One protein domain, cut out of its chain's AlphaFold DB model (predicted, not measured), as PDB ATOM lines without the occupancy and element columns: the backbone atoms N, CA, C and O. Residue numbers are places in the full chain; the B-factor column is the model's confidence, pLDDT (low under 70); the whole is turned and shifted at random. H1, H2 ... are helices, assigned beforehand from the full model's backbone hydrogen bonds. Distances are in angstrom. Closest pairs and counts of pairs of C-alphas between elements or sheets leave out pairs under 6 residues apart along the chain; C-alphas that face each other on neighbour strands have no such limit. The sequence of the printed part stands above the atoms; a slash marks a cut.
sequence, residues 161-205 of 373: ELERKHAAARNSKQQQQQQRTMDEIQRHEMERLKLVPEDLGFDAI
ATOM      1  N   GLU A 161      -5.715  51.974 -31.436       92.88
ATOM      2  CA  GLU A 161      -7.073  51.432 -31.357       92.88
ATOM      3  C   GLU A 161      -7.257  50.244 -32.319       92.88
ATOM      4  O   GLU A 161      -7.841  49.215 -31.948       92.88
ATOM      5  N   LEU A 162      -6.739  50.361 -33.546       92.88
ATOM      6  CA  LEU A 162      -6.819  49.307 -34.558       92.88
ATOM      7  C   LEU A 162      -6.074  48.042 -34.111       92.88
ATOM      8  O   LEU A 162      -6.617  46.936 -34.209       92.88
ATOM      9  N   GLU A 163      -4.865  48.198 -33.577       94.69
ATOM     10  CA  GLU A 163      -4.058  47.103 -33.050       94.69
ATOM     11  C   GLU A 163      -4.733  46.426 -31.856       94.69
ATOM     12  O   GLU A 163      -4.826  45.196 -31.829       94.69
ATOM     13  N   ARG A 164      -5.295  47.195 -30.911       94.31
ATOM     14  CA  ARG A 164      -6.054  46.641 -29.773       94.31
ATOM     15  C   ARG A 164      -7.243  45.805 -30.235       94.31
ATOM     16  O   ARG A 164      -7.441  44.695 -29.735       94.31
ATOM     17  N   LYS A 165      -8.016  46.294 -31.209       93.25
ATOM     18  CA  LYS A 165      -9.153  45.552 -31.785       93.25
ATOM     19  C   LYS A 165      -8.696  44.264 -32.468       93.25
ATOM     20  O   LYS A 165      -9.295  43.208 -32.252       93.25
ATOM     21  N   HIS A 166      -7.617  44.320 -33.249       93.12
ATOM     22  CA  HIS A 166      -7.056  43.138 -33.906       93.12
ATOM     23  C   HIS A 166      -6.493  42.119 -32.909       93.12
ATOM     24  O   HIS A 166      -6.701  40.917 -33.092       93.12
ATOM     25  N   ALA A 167      -5.816  42.573 -31.853       94.06
ATOM     26  CA  ALA A 167      -5.289  41.719 -30.794       94.06
ATOM     27  C   ALA A 167      -6.420  41.022 -30.024       94.06
ATOM     28  O   ALA A 167      -6.391  39.801 -29.868       94.06
ATOM     29  N   ALA A 168      -7.464  41.759 -29.631       93.19
ATOM     30  CA  ALA A 168      -8.645  41.186 -28.989       93.19
ATOM     31  C   ALA A 168      -9.314  40.122 -29.878       93.19
ATOM     32  O   ALA A 168      -9.573  39.010 -29.420       93.19
ATOM     33  N   ALA A 169      -9.508  40.413 -31.170       91.56
ATOM     34  CA  ALA A 169     -10.089  39.465 -32.119       91.56
ATOM     35  C   ALA A 169      -9.218  38.211 -32.330       91.56
ATOM     36  O   ALA A 169      -9.748  37.104 -32.441       91.56
ATOM     37  N   ARG A 170      -7.885  38.359 -32.377       89.00
ATOM     38  CA  ARG A 170      -6.946  37.224 -32.443       89.00
ATOM     39  C   ARG A 170      -7.043  36.351 -31.193       89.00
ATOM     40  O   ARG A 170      -7.154  35.136 -31.335       89.00
ATOM     41  N   ASN A 171      -7.085  36.955 -30.007       88.81
ATOM     42  CA  ASN A 171      -7.215  36.231 -28.741       88.81
ATOM     43  C   ASN A 171      -8.535  35.448 -28.672       88.81
ATOM     44  O   ASN A 171      -8.527  34.266 -28.337       88.81
ATOM     45  N   SER A 172      -9.659  36.056 -29.071       86.00
ATOM     46  CA  SER A 172     -10.951  35.357 -29.135       86.00
ATOM     47  C   SER A 172     -10.939  34.186 -30.123       86.00
ATOM     48  O   SER A 172     -11.469  33.119 -29.816       86.00
ATOM     49  N   LYS A 173     -10.301  34.342 -31.295       83.19
ATOM     50  CA  LYS A 173     -10.148  33.248 -32.272       83.19
ATOM     51  C   LYS A 173      -9.268  32.113 -31.745       83.19
ATOM     52  O   LYS A 173      -9.625  30.955 -31.933       83.19
ATOM     53  N   GLN A 174      -8.158  32.423 -31.074       79.12
ATOM     54  CA  GLN A 174      -7.291  31.410 -30.462       79.12
ATOM     55  C   GLN A 174      -8.018  30.635 -29.357       79.12
ATOM     56  O   GLN A 174      -7.941  29.412 -29.333       79.12
ATOM     57  N   GLN A 175      -8.788  31.315 -28.499       78.19
ATOM     58  CA  GLN A 175      -9.609  30.651 -27.480       78.19
ATOM     59  C   GLN A 175     -10.654  29.713 -28.109       78.19
ATOM     60  O   GLN A 175     -10.806  28.578 -27.665       78.19
ATOM     61  N   GLN A 176     -11.324  30.136 -29.187       75.19
ATOM     62  CA  GLN A 176     -12.257  29.272 -29.926       75.19
ATOM     63  C   GLN A 176     -11.557  28.086 -30.609       75.19
ATOM     64  O   GLN A 176     -12.117  26.995 -30.651       75.19
ATOM     65  N   GLN A 177     -10.340  28.261 -31.133       69.19
ATOM     66  CA  GLN A 177      -9.553  27.164 -31.711       69.19
ATOM     67  C   GLN A 177      -9.078  26.166 -30.652       69.19
ATOM     68  O   GLN A 177      -9.123  24.970 -30.902       69.19
ATOM     69  N   GLN A 178      -8.686  26.625 -29.460       63.38
ATOM     70  CA  GLN A 178      -8.355  25.734 -28.342       63.38
ATOM     71  C   GLN A 178      -9.572  24.919 -27.882       63.38
ATOM     72  O   GLN A 178      -9.425  23.758 -27.512       63.38
ATOM     73  N   GLN A 179     -10.775  25.502 -27.947       61.16
ATOM     74  CA  GLN A 179     -12.031  24.797 -27.671       61.16
ATOM     75  C   GLN A 179     -12.448  23.842 -28.800       61.16
ATOM     76  O   GLN A 179     -13.123  22.849 -28.540       61.16
ATOM     77  N   ARG A 180     -12.030  24.099 -30.047       60.75
ATOM     78  CA  ARG A 180     -12.115  23.143 -31.161       60.75
ATOM     79  C   ARG A 180     -11.012  22.098 -31.000       60.75
ATOM     80  O   ARG A 180     -10.009  22.104 -31.711       60.75
ATOM     81  N   THR A 181     -11.184  21.195 -30.043       57.62
ATOM     82  CA  THR A 181     -10.356  19.998 -29.947       57.62
ATOM     83  C   THR A 181     -10.517  19.212 -31.248       57.62
ATOM     84  O   THR A 181     -11.594  18.685 -31.516       57.62
ATOM     85  N   MET A 182      -9.471  19.172 -32.079       59.69
ATOM     86  CA  MET A 182      -9.392  18.183 -33.158       59.69
ATOM     87  C   MET A 182      -9.589  16.812 -32.522       59.69
ATOM     88  O   MET A 182      -8.942  16.532 -31.507       59.69
ATOM     89  N   ASP A 183     -10.485  16.010 -33.088       64.19
ATOM     90  CA  ASP A 183     -10.792  14.685 -32.565       64.19
ATOM     91  C   ASP A 183      -9.493  13.867 -32.462       64.19
ATOM     92  O   ASP A 183      -8.620  13.948 -33.335       64.19
ATOM     93  N   GLU A 184      -9.322  13.117 -31.377       63.53
ATOM     94  CA  GLU A 184      -8.081  12.379 -31.096       63.53
ATOM     95  C   GLU A 184      -7.775  11.376 -32.224       63.53
ATOM     96  O   GLU A 184      -6.622  11.178 -32.613       63.53
ATOM     97  N   ILE A 185      -8.840  10.865 -32.848       65.50
ATOM     98  CA  ILE A 185      -8.822  10.015 -34.039       65.50
ATOM     99  C   ILE A 185      -8.197  10.741 -35.239       65.50
ATOM    100  O   ILE A 185      -7.304  10.197 -35.888       65.50
ATOM    101  N   GLN A 186      -8.605  11.984 -35.514       69.50
ATOM    102  CA  GLN A 186      -8.066  12.770 -36.629       69.50
ATOM    103  C   GLN A 186      -6.582  13.084 -36.429       69.50
ATOM    104  O   GLN A 186      -5.802  13.029 -37.379       69.50
ATOM    105  N   ARG A 187      -6.163  13.369 -35.190       70.50
ATOM    106  CA  ARG A 187      -4.744  13.597 -34.869       70.50
ATOM    107  C   ARG A 187      -3.901  12.352 -35.136       70.50
ATOM    108  O   ARG A 187      -2.876  12.448 -35.807       70.50
ATOM    109  N   HIS A 188      -4.360  11.195 -34.663       73.00
ATOM    110  CA  HIS A 188      -3.657   9.926 -34.844       73.00
ATOM    111  C   HIS A 188      -3.618   9.485 -36.321       73.00
ATOM    112  O   HIS A 188      -2.648   8.874 -36.775       73.00
ATOM    113  N   GLU A 189      -4.652   9.797 -37.105       78.44
ATOM    114  CA  GLU A 189      -4.679   9.523 -38.546       78.44
ATOM    115  C   GLU A 189      -3.708  10.420 -39.330       78.44
ATOM    116  O   GLU A 189      -2.970   9.923 -40.184       78.44
ATOM    117  N   MET A 190      -3.618  11.710 -38.992       75.88
ATOM    118  CA  MET A 190      -2.634  12.618 -39.593       75.88
ATOM    119  C   MET A 190      -1.191  12.220 -39.266       75.88
ATOM    120  O   MET A 190      -0.346  12.198 -40.162       75.88
ATOM    121  N   GLU A 191      -0.914  11.827 -38.018       78.38
ATOM    122  CA  GLU A 191       0.408  11.338 -37.607       78.38
ATOM    123  C   GLU A 191       0.791  10.051 -38.354       78.38
ATOM    124  O   GLU A 191       1.908   9.929 -38.864       78.38
ATOM    125  N   ARG A 192      -0.160   9.121 -38.528       84.12
ATOM    126  CA  ARG A 192       0.028   7.900 -39.329       84.12
ATOM    127  C   ARG A 192       0.351   8.206 -40.796       84.12
ATOM    128  O   ARG A 192       1.172   7.510 -41.394       84.12
ATOM    129  N   LEU A 193      -0.280   9.232 -41.368       83.69
ATOM    130  CA  LEU A 193      -0.031   9.712 -42.731       83.69
ATOM    131  C   LEU A 193       1.206  10.622 -42.838       83.69
ATOM    132  O   LEU A 193       1.550  11.036 -43.943       83.69
ATOM    133  N   LYS A 194       1.896  10.898 -41.719       79.00
ATOM    134  CA  LYS A 194       3.016  11.850 -41.613       79.00
ATOM    135  C   LYS A 194       2.671  13.256 -42.120       79.00
ATOM    136  O   LYS A 194       3.549  13.961 -42.608       79.00
ATOM    137  N   LEU A 195       1.405  13.653 -42.016       75.06
ATOM    138  CA  LEU A 195       0.951  15.003 -42.326       75.06
ATOM    139  C   LEU A 195       1.105  15.854 -41.066       75.06
ATOM    140  O   LEU A 195       0.435  15.603 -40.062       75.06
ATOM    141  N   VAL A 196       1.993  16.848 -41.094       67.38
ATOM    142  CA  VAL A 196       2.072  17.827 -40.006       67.38
ATOM    143  C   VAL A 196       0.859  18.759 -40.135       67.38
ATOM    144  O   VAL A 196       0.532  19.165 -41.250       67.38
ATOM    145  N   PRO A 197       0.182  19.152 -39.038       60.88
ATOM    146  CA  PRO A 197      -0.922  20.118 -39.096       60.88
ATOM    147  C   PRO A 197      -0.553  21.445 -39.784       60.88
ATOM    148  O   PRO A 197      -1.428  22.160 -40.259       60.88
ATOM    149  N   GLU A 198       0.741  21.759 -39.832       59.50
ATOM    150  CA  GLU A 198       1.345  22.926 -40.479       59.50
ATOM    151  C   GLU A 198       1.499  22.771 -42.006       59.50
ATOM    152  O   GLU A 198       1.498  23.771 -42.721       59.50
ATOM    153  N   ASP A 199       1.564  21.531 -42.511       60.44
ATOM    154  CA  ASP A 199       1.625  21.202 -43.946       60.44
ATOM    155  C   ASP A 199       0.237  21.212 -44.604       60.44
ATOM    156  O   ASP A 199       0.108  21.246 -45.833       60.44
ATOM    157  N   LEU A 200      -0.823  21.186 -43.794       61.09
ATOM    158  CA  LEU A 200      -2.181  21.373 -44.270       61.09
ATOM    159  C   LEU A 200      -2.369  22.846 -44.623       61.09
ATOM    160  O   LEU A 200      -2.656  23.691 -43.775       61.09
ATOM    161  N   GLY A 201      -2.189  23.148 -45.908       57.94
ATOM    162  CA  GLY A 201      -2.477  24.461 -46.463       57.94
ATOM    163  C   GLY A 201      -3.868  24.960 -46.057       57.94
ATOM    164  O   GLY A 201      -4.769  24.188 -45.730       57.94
ATOM    165  N   PHE A 202      -4.040  26.279 -46.112       51.44
ATOM    166  CA  PHE A 202      -5.267  27.018 -45.785       51.44
ATOM    167  C   PHE A 202      -6.571  26.377 -46.320       51.44
ATOM    168  O   PHE A 202      -7.629  26.509 -45.703       51.44
ATOM    169  N   ASP A 203      -6.484  25.622 -47.415       52.91
ATOM    170  CA  ASP A 203      -7.579  24.900 -48.065       52.91
ATOM    171  C   ASP A 203      -8.181  23.752 -47.230       52.91
ATOM    172  O   ASP A 203      -9.329  23.375 -47.464       52.91
ATOM    173  N   ALA A 204      -7.461  23.212 -46.238       56.00
ATOM    174  CA  ALA A 204      -7.974  22.176 -45.330       56.00
ATOM    175  C   ALA A 204      -8.952  22.724 -44.270       56.00
ATOM    176  O   ALA A 204      -9.642  21.958 -43.601       56.00
ATOM    177  N   ILE A 205      -9.011  24.051 -44.107       56.84
ATOM    178  CA  ILE A 205      -9.859  24.740 -43.121       56.84
ATOM    179  C   ILE A 205     -11.213  25.136 -43.741       56.84
ATOM    180  O   ILE A 205     -12.144  25.522 -43.027       56.84
TER     181      ILE A 205
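AT A GLANCE: This is residues 161 to 205 of the 373 residues of the protein "Pre-mRNA-splicing factor SLU7" of Kluyveromyces marxianus (strain DMKU3-1042 / BCC 29191 / NBRC 104275) (UniProt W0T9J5). A long straight helix, H1, sticks out as a free arm, and after it the printed part goes on into an open hook in which H2 makes the bend and residues 193 to 201 fold back to the short helix H3. No helix touches another, and H1 makes most of the length. The printed part has 45 residues, with three named helices in the order H1, H2, H3 and no named strand, and its class is all helix. It is only just extended, close to loose, with a radius of gyration of the C-alphas of 14.3 A, and its C-alphas span 45 by 20 by 12 A.

HOW THE PARTS SIT: H1, residues 161 to 179, is joined by a tight link of 4 residues to H2, residues 184 to 192, yet the two are apart, with no C-alpha of the one within 8 A of the other. A short link of 9 residues leads from H2 to H3, residues 202 to 205, and these two are apart as well. H1 and H3 are also apart. Residues 161 to 186, of which 161 to 179 belong to H1 and 184 to 186 to H2, stand free. In H1 and H2 every O i to N i+4 pair is within hydrogen-bond range; H3 is too short for such a pair, and its one O i to N i+3 pair is within range.

IN THESE COORDINATES: H1 begins at C-alpha 161, at (-7.073, 51.432, -31.357), and measures 27.3 A from first to last C-alpha. H2 measures 12.4 A and ends at C-alpha 192, at (0.028, 7.900, -39.329). H3, 5.8 A long, ends at C-alpha 205, at (-9.859, 24.740, -43.121).

THE WHOLE: The two C-alphas farthest apart, those of Glu 161 and Arg 192, are 44.8 A apart. The printed part has no cut and no long link. The mean pLDDT of the printed part is 74.1, and residues 177 to 186 and 196 to 205 are under 70.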